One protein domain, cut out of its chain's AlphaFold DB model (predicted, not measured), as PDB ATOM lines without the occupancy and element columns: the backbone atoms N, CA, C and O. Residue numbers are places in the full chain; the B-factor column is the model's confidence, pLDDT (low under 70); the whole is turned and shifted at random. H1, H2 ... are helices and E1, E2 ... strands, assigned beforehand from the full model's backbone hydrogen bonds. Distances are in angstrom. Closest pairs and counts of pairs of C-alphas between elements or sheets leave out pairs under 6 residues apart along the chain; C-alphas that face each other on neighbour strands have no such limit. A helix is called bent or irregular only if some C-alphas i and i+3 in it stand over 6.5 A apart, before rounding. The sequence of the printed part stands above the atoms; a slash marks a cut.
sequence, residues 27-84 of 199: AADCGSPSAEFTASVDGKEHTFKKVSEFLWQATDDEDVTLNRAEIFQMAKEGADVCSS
ATOM      1  N   ALA A  27     110.548 120.798  77.639       44.78
ATOM      2  CA  ALA A  27     109.106 121.087  77.622       44.78
ATOM      3  C   ALA A  27     108.168 119.984  78.196       44.78
ATOM      4  O   ALA A  27     106.969 119.981  77.920       44.78
ATOM      5  N   ALA A  28     108.684 119.014  78.954       46.44
ATOM      6  CA  ALA A  28     107.919 117.886  79.482       46.44
ATOM      7  C   ALA A  28     107.396 118.094  80.916       46.44
ATOM      8  O   ALA A  28     106.505 117.353  81.314       46.44
ATOM      9  N   ASP A  29     107.890 119.085  81.668       54.50
ATOM     10  CA  ASP A  29     107.535 119.249  83.090       54.50
ATOM     11  C   ASP A  29     107.451 120.726  83.506       54.50
ATOM     12  O   ASP A  29     108.084 121.188  84.450       54.50
ATOM     13  N   CYS A  30     106.670 121.520  82.771       64.00
ATOM     14  CA  CYS A  30     106.325 122.862  83.235       64.00
ATOM     15  C   CYS A  30     105.366 122.734  84.433       64.00
ATOM     16  O   CYS A  30     104.150 122.805  84.271       64.00
ATOM     17  N   GLY A  31     105.884 122.480  85.638       66.38
ATOM     18  CA  GLY A  31     105.066 122.393  86.852       66.38
ATOM     19  C   GLY A  31     104.360 123.719  87.149       66.38
ATOM     20  O   GLY A  31     103.192 123.754  87.549       66.38
ATOM     21  N   SER A  32     105.043 124.841  86.895       77.69
ATOM     22  CA  SER A  32     104.470 126.183  86.970       77.69
ATOM     23  C   SER A  32     105.153 127.169  86.013       77.69
ATOM     24  O   SER A  32     106.368 127.101  85.820       77.69
ATOM     25  N   PRO A  33     104.381 128.094  85.411       82.62
ATOM     26  CA  PRO A  33     104.937 129.190  84.623       82.62
ATOM     27  C   PRO A  33     105.808 130.108  85.492       82.62
ATOM     28  O   PRO A  33     105.536 130.279  86.683       82.62
ATOM     29  N   SER A  34     106.835 130.705  84.887       85.38
ATOM     30  CA  SER A  34     107.711 131.669  85.557       85.38
ATOM     31  C   SER A  34     106.923 132.898  86.012       85.38
ATOM     32  O   SER A  34     105.948 133.302  85.374       85.38
ATOM     33  N   ALA A  35     107.338 133.521  87.117       86.00
ATOM     34  CA  ALA A  35     106.746 134.778  87.573       86.00
ATOM     35  C   ALA A  35     107.019 135.933  86.592       86.00
ATOM     36  O   ALA A  35     106.198 136.843  86.480       86.00
ATOM     37  N   GLU A  36     108.136 135.871  85.868       87.31
ATOM     38  CA  GLU A  36     108.504 136.817  84.819       87.31
ATOM     39  C   GLU A  36     109.188 136.067  83.669       87.31
ATOM     40  O   GLU A  36     110.028 135.197  83.910       87.31
ATOM     41  N   PHE A  37     108.800 136.347  82.427       86.25
ATOM     42  CA  PHE A  37     109.405 135.742  81.237       86.25
ATOM     43  C   PHE A  37     109.223 136.643  80.016       86.25
ATOM     44  O   PHE A  37     108.306 137.459  79.960       86.25
ATOM     45  N   THR A  38     110.073 136.473  79.010       88.44
ATOM     46  CA  THR A  38     109.951 137.160  77.719       88.44
ATOM     47  C   THR A  38     109.359 136.216  76.687       88.44
ATOM     48  O   THR A  38     109.880 135.122  76.480       88.44
ATOM     49  N   ALA A  39     108.285 136.627  76.019       85.50
ATOM     50  CA  ALA A  39     107.671 135.845  74.954       85.50
ATOM     51  C   ALA A  39     107.251 136.735  73.787       85.50
ATOM     52  O   ALA A  39     106.961 137.918  73.949       85.50
ATOM     53  N   SER A  40     107.215 136.148  72.593       85.88
ATOM     54  CA  SER A  40     106.722 136.836  71.405       85.88
ATOM     55  C   SER A  40     105.213 136.672  71.264       85.88
ATOM     56  O   SER A  40     104.735 135.562  71.046       85.88
ATOM     57  N   VAL A  41     104.478 137.780  71.330       82.88
ATOM     58  CA  VAL A  41     103.034 137.851  71.067       82.88
ATOM     59  C   VAL A  41     102.824 138.805  69.891       82.88
ATOM     60  O   VAL A  41     103.468 139.846  69.801       82.88
ATOM     61  N   ASP A  42     102.026 138.398  68.902       83.12
ATOM     62  CA  ASP A  42     101.779 139.176  67.673       83.12
ATOM     63  C   ASP A  42     103.048 139.611  66.900       83.12
ATOM     64  O   ASP A  42     103.075 140.621  66.193       83.12
ATOM     65  N   GLY A  43     104.124 138.824  67.004       82.69
ATOM     66  CA  GLY A  43     105.398 139.096  66.330       82.69
ATOM     67  C   GLY A  43     106.248 140.186  66.990       82.69
ATOM     68  O   GLY A  43     107.247 140.605  66.402       82.69
ATOM     69  N   LYS A  44     105.876 140.632  68.193       84.00
ATOM     70  CA  LYS A  44     106.681 141.502  69.052       84.00
ATOM     71  C   LYS A  44     107.077 140.758  70.317       84.00
ATOM     72  O   LYS A  44     106.296 139.978  70.853       84.00
ATOM     73  N   GLU A  45     108.299 140.990  70.775       87.12
ATOM     74  CA  GLU A  45     108.768 140.460  72.051       87.12
ATOM     75  C   GLU A  45     108.260 141.344  73.187       87.12
ATOM     76  O   GLU A  45     108.441 142.561  73.158       87.12
ATOM     77  N   HIS A  46     107.624 140.711  74.163       87.81
ATOM     78  CA  HIS A  46     107.046 141.343  75.335       87.81
ATOM     79  C   HIS A  46     107.613 140.679  76.591       87.81
ATOM     80  O   HIS A  46     107.778 139.455  76.640       87.81
ATOM     81  N   THR A  47     107.884 141.480  77.618       91.00
ATOM     82  CA  THR A  47     108.245 140.974  78.948       91.00
ATOM     83  C   THR A  47     106.984 140.867  79.779       91.00
ATOM     84  O   THR A  47     106.335 141.868  80.050       91.00
ATOM     85  N   PHE A  48     106.632 139.662  80.199       90.81
ATOM     86  CA  PHE A  48     105.426 139.372  80.954       90.81
ATOM     87  C   PHE A  48     105.727 139.228  82.432       90.81
ATOM     88  O   PHE A  48     106.622 138.475  82.805       90.81
ATOM     89  N   LYS A  49     104.918 139.869  83.277       90.94
ATOM     90  CA  LYS A  49     104.988 139.751  84.733       90.94
ATOM     91  C   LYS A  49     103.688 139.201  85.302       90.94
ATOM     92  O   LYS A  49     102.598 139.611  84.900       90.94
ATOM     93  N   LYS A  50     103.795 138.284  86.267       91.06
ATOM     94  CA  LYS A  50     102.648 137.713  86.979       91.06
ATOM     95  C   LYS A  50     101.929 138.822  87.744       91.06
ATOM     96  O   LYS A  50     102.435 139.326  88.745       91.06
ATOM     97  N   VAL A  51     100.733 139.177  87.284       90.19
ATOM     98  CA  VAL A  51      99.833 140.120  87.969       90.19
ATOM     99  C   VAL A  51      98.821 139.384  88.842       90.19
ATOM    100  O   VAL A  51      98.364 139.912  89.851       90.19
ATOM    101  N   SER A  52      98.494 138.136  88.495       85.12
ATOM    102  CA  SER A  52      97.666 137.257  89.320       85.12
ATOM    103  C   SER A  52      98.024 135.783  89.113       85.12
ATOM    104  O   SER A  52      98.780 135.428  88.216       85.12
ATOM    105  N   GLU A  53      97.450 134.900  89.931       76.69
ATOM    106  CA  GLU A  53      97.597 133.434  89.842       76.69
ATOM    107  C   GLU A  53      97.375 132.848  88.437       76.69
ATOM    108  O   GLU A  53      97.969 131.827  88.088       76.69
ATOM    109  N   PHE A  54      96.536 133.498  87.628       84.12
ATOM    110  CA  PHE A  54      96.128 133.009  86.313       84.12
ATOM    111  C   PHE A  54      96.473 133.963  85.171       84.12
ATOM    112  O   PHE A  54      96.177 133.628  84.023       84.12
ATOM    113  N   LEU A  55      97.075 135.118  85.470       89.12
ATOM    114  CA  LEU A  55      97.257 136.202  84.511       89.12
ATOM    115  C   LEU A  55      98.646 136.827  84.619       89.12
ATOM    116  O   LEU A  55      99.098 137.207  85.703       89.12
ATOM    117  N   TRP A  56      99.260 136.997  83.458       91.88
ATOM    118  CA  TRP A  56     100.490 137.734  83.246       91.88
ATOM    119  C   TRP A  56     100.200 138.907  82.325       91.88
ATOM    120  O   TRP A  56      99.458 138.760  81.359       91.88
ATOM    121  N   GLN A  57     100.776 140.061  82.627       91.75
ATOM    122  CA  GLN A  57     100.622 141.278  81.836       91.75
ATOM    123  C   GLN A  57     101.985 141.692  81.294       91.75
ATOM    124  O   GLN A  57     102.985 141.565  82.008       91.75
ATOM    125  N   ALA A  58     102.034 142.150  80.044       92.81
ATOM    126  CA  ALA A  58     103.260 142.689  79.487       92.81
ATOM    127  C   ALA A  58     103.622 144.013  80.175       92.81
ATOM    128  O   ALA A  58     102.771 144.851  80.461       92.81
ATOM    129  N   THR A  59     104.903 144.210  80.462       89.44
ATOM    130  CA  THR A  59     105.396 145.425  81.120       89.44
ATOM    131  C   THR A  59     105.486 146.610  80.165       89.44
ATOM    132  O   THR A  59     105.560 147.747  80.620       89.44
ATOM    133  N   ASP A  60     105.557 146.348  78.858       87.69
ATOM    134  CA  ASP A  60     105.591 147.381  77.822       87.69
ATOM    135  C   ASP A  60     104.197 147.742  77.286       87.69
ATOM    136  O   ASP A  60     104.032 148.836  76.746       87.69
ATOM    137  N   ASP A  61     103.208 146.860  77.466       85.38
ATOM    138  CA  ASP A  61     101.848 147.039  76.961       85.38
ATOM    139  C   ASP A  61     100.816 146.379  77.895       85.38
ATOM    140  O   ASP A  61     100.695 145.157  77.979       85.38
ATOM    141  N   GLU A  62     100.050 147.199  78.617       86.25
ATOM    142  CA  GLU A  62      99.068 146.721  79.597       86.25
ATOM    143  C   GLU A  62      97.875 145.987  78.958       86.25
ATOM    144  O   GLU A  62      97.192 145.231  79.661       86.25
ATOM    145  N   ASP A  63      97.640 146.178  77.653       87.56
ATOM    146  CA  ASP A  63      96.575 145.511  76.900       87.56
ATOM    147  C   ASP A  63      96.969 144.077  76.493       87.56
ATOM    148  O   ASP A  63      96.105 143.254  76.171       87.56
ATOM    149  N   VAL A  64      98.267 143.746  76.538       88.00
ATOM    150  CA  VAL A  64      98.784 142.416  76.202       88.00
ATOM    151  C   VAL A  64      98.877 141.572  77.470       88.00
ATOM    152  O   VAL A  64      99.795 141.696  78.284       88.00
ATOM    153  N   THR A  65      97.917 140.662  77.634       91.62
ATOM    154  CA  THR A  65      97.881 139.727  78.765       91.62
ATOM    155  C   THR A  65      97.889 138.284  78.301       91.62
ATOM    156  O   THR A  65      97.215 137.939  77.335       91.62
ATOM    157  N   LEU A  66      98.582 137.433  79.048       88.31
ATOM    158  CA  LEU A  66      98.624 135.997  78.838       88.31
ATOM    159  C   LEU A  66      98.004 135.273  80.020       88.31
ATOM    160  O   LEU A  66      98.300 135.566  81.184       88.31
ATOM    161  N   ASN A  67      97.166 134.286  79.722       89.00
ATOM    162  CA  ASN A  67      96.656 133.393  80.750       89.00
ATOM    163  C   ASN A  67      97.546 132.155  80.913       89.00
ATOM    164  O   ASN A  67      98.286 131.757  80.013       89.00
ATOM    165  N   ARG A  68      97.431 131.493  82.065       85.50
ATOM    166  CA  ARG A  68      98.221 130.292  82.379       85.50
ATOM    167  C   ARG A  68      98.147 129.199  81.297       85.50
ATOM    168  O   ARG A  68      99.147 128.527  81.064       85.50
ATOM    169  N   ALA A  69      97.003 129.003  80.639       84.88
ATOM    170  CA  ALA A  69      96.867 127.983  79.597       84.88
ATOM    171  C   ALA A  69      97.628 128.356  78.316       84.88
ATOM    172  O   ALA A  69      98.249 127.486  77.712       84.88
ATOM    173  N   GLU A  70      97.635 129.632  77.930       86.69
ATOM    174  CA  GLU A  70      98.433 130.122  76.798       86.69
ATOM    175  C   GLU A  70      99.926 129.961  77.060       86.69
ATOM    176  O   GLU A  70     100.662 129.492  76.197       86.69
ATOM    177  N   ILE A  71     100.359 130.251  78.286       86.31
ATOM    178  CA  ILE A  71     101.748 130.055  78.705       86.31
ATOM    179  C   ILE A  71     102.129 128.573  78.638       86.31
ATOM    180  O   ILE A  71     103.184 128.229  78.117       86.31
ATOM    181  N   PHE A  72     101.252 127.662  79.068       83.44
ATOM    182  CA  PHE A  72     101.503 126.225  78.922       83.44
ATOM    183  C   PHE A  72     101.546 125.749  77.471       83.44
ATOM    184  O   PHE A  72     102.314 124.846  77.143       83.44
ATOM    185  N   GLN A  73     100.738 126.342  76.595       82.94
ATOM    186  CA  GLN A  73     100.796 126.050  75.167       82.94
ATOM    187  C   GLN A  73     102.132 126.508  74.574       82.94
ATOM    188  O   GLN A  73     102.782 125.722  73.890       82.94
ATOM    189  N   MET A  74     102.596 127.710  74.928       82.44
ATOM    190  CA  MET A  74     103.918 128.209  74.543       82.44
ATOM    191  C   MET A  74     105.047 127.320  75.081       82.44
ATOM    192  O   MET A  74     105.956 126.958  74.336       82.44
ATOM    193  N   ALA A  75     104.960 126.881  76.339       81.62
ATOM    194  CA  ALA A  75     105.915 125.944  76.927       81.62
ATOM    195  C   ALA A  75     105.969 124.616  76.161       81.62
ATOM    196  O   ALA A  75     107.047 124.100  75.875       81.62
ATOM    197  N   LYS A  76     104.806 124.076  75.774       77.81
ATOM    198  CA  LYS A  76     104.705 122.854  74.962       77.81
ATOM    199  C   LYS A  76     105.318 123.028  73.571       77.81
ATOM    200  O   LYS A  76     105.851 122.071  73.013       77.81
ATOM    201  N   GLU A  77     105.246 124.235  73.020       78.50
ATOM    202  CA  GLU A  77     105.899 124.624  71.766       78.50
ATOM    203  C   GLU A  77     107.410 124.875  71.932       78.50
ATOM    204  O   GLU A  77     108.113 125.070  70.941       78.50
ATOM    205  N   GLY A  78     107.930 124.782  73.161       73.94
ATOM    206  CA  GLY A  78     109.348 124.902  73.490       73.94
ATOM    207  C   GLY A  78     109.786 126.305  73.907       73.94
ATOM    208  O   GLY A  78     110.987 126.561  73.940       73.94
ATOM    209  N   ALA A  79     108.850 127.212  74.203       76.75
ATOM    210  CA  ALA A  79     109.175 128.532  74.734       76.75
ATOM    211  C   ALA A  79     109.664 128.447  76.191       76.75
ATOM    212  O   ALA A  79     109.106 127.706  77.004       76.75
ATOM    213  N   ASP A  80     110.676 129.249  76.527       78.62
ATOM    214  CA  ASP A  80     111.217 129.376  77.884       78.62
ATOM    215  C   ASP A  80     110.316 130.290  78.727       78.62
ATOM    216  O   ASP A  80     110.541 131.487  78.879       78.62
ATOM    217  N   VAL A  81     109.194 129.734  79.179       80.94
ATOM    218  CA  VAL A  81     108.170 130.463  79.955       80.94
ATOM    219  C   VAL A  81     107.874 129.804  81.302       80.94
ATOM    220  O   VAL A  81     107.013 130.245  82.065       80.94
ATOM    221  N   CYS A  82     108.578 128.717  81.599       82.25
ATOM    222  CA  CYS A  82     108.428 127.925  82.811       82.25
ATOM    223  C   CYS A  82     109.470 128.346  83.835       82.25
ATOM    224  O   CYS A  82     110.605 128.645  83.463       82.25
ATOM    225  N   SER A  83     109.105 128.357  85.122       69.62
ATOM    226  CA  SER A  83     110.127 128.568  86.144       69.62
ATOM    227  C   SER A  83     111.056 127.359  86.132       69.62
ATOM    228  O   SER A  83     110.612 126.228  86.327       69.62
ATOM    229  N   SER A  84     112.337 127.611  85.872       61.59
ATOM    230  CA  SER A  84     113.406 126.623  86.036       61.59
ATOM    231  C   SER A  84     113.885 126.542  87.487       61.59
ATOM    232  O   SER A  84     114.852 125.833  87.763       61.59
TER     233      SER A  84
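This is residues 27 to 84 of the 199 residues of an uncharacterized protein of Corynebacterium sp. HMSC05E07 (UniProt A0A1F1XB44). A small sheet of four antiparallel strands, curled like part of a barrel, has one short helix, H1, over one face, running across its strands. The two ends of the printed part, residues 27 to 35 and 77 to 84, lie toward the helix end of the domain, while the turn between E3 and E4, with Glu 62, lies at the far end of the longest axis. The printed part has 58 residues with four named strands and then one named helix, in the order E1 E2 E3 E4 H1; the sheet's order is E1 - E2 - E3 - E4, and the class is mixed, helices and strands. The whole is compact, with a radius of gyration of the C-alphas of 10.3 A, and spans 30 by 24 by 17 A.

The longest strand is E2, residues 44 to 52, 22.6 A from first to last C-alpha. Before it comes E1, residues 36 to 41, 14.8 A long, which begins at C-alpha 36 at (108.504, 136.817, 84.819). After E2 comes E3, residues 55 to 58, 10.2 A long, and then E4, residues 65 to 67, 6.7 A long, with C-alpha 65 at (97.881, 139.727, 78.765). H1 follows E4 with no residue between them; it holds residues 68 to 76, measures 12.3 A, and ends at C-alpha 76 at (104.705, 122.854, 74.962). H1 is not bent.

The four strands form a meander, each strand the antiparallel neighbour of the one before. E1 and E2 are a hairpin with 135 degrees between their directions; N 39 and O 46 are 2.9 A apart and N 48 and O 37 are 2.8 A apart, both within hydrogen-bond range. E2 and E3 are a hairpin at 140 degrees, with N 49 and O 57 within hydrogen-bond range at 2.9 A, and N 57 and O 49 also at 2.9 A. E3 and E4 are a hairpin at 152 degrees, with N 66 and O 56 within range at 2.8 A. The edge strands are E1 and E4, which are apart; E2 and E3 are inner strands. From edge to edge the strands' lines turn by 74 degrees and the way across the sheet turns by 114 degrees. The sheet is only just strongly twisted, its C-alphas lying up to 4.3 A off the best plane. H1 is on the sheet at a height of 9.2 A. It lies over E1, but only just, with 3 of its C-alphas falling on that strand. On the local plane its line and that of E1 stand at 74 degrees, and it runs across the strands. The closest C-alphas of E3 and H1 are those of Leu 55 and Arg 68, 6.4 A apart. In H1 every O i to N i+4 pair is within hydrogen-bond range.

The two C-alphas farthest apart are those of Ala 28 and Glu 62, at 30.2 A, while the first and last printed C-alphas, of Ala 27 and Ser 84, are 11.0 A apart. The printed part has no cut. The links E1 to E2, E2 to E3 and E4 to H1 are tight, and the link E3 to E4, with 6 residues, is short; no link is long. The mean pLDDT of the printed part is 82.1, and the model's confidence is low, under 70, at residues 27 to 31 and 83 to 84.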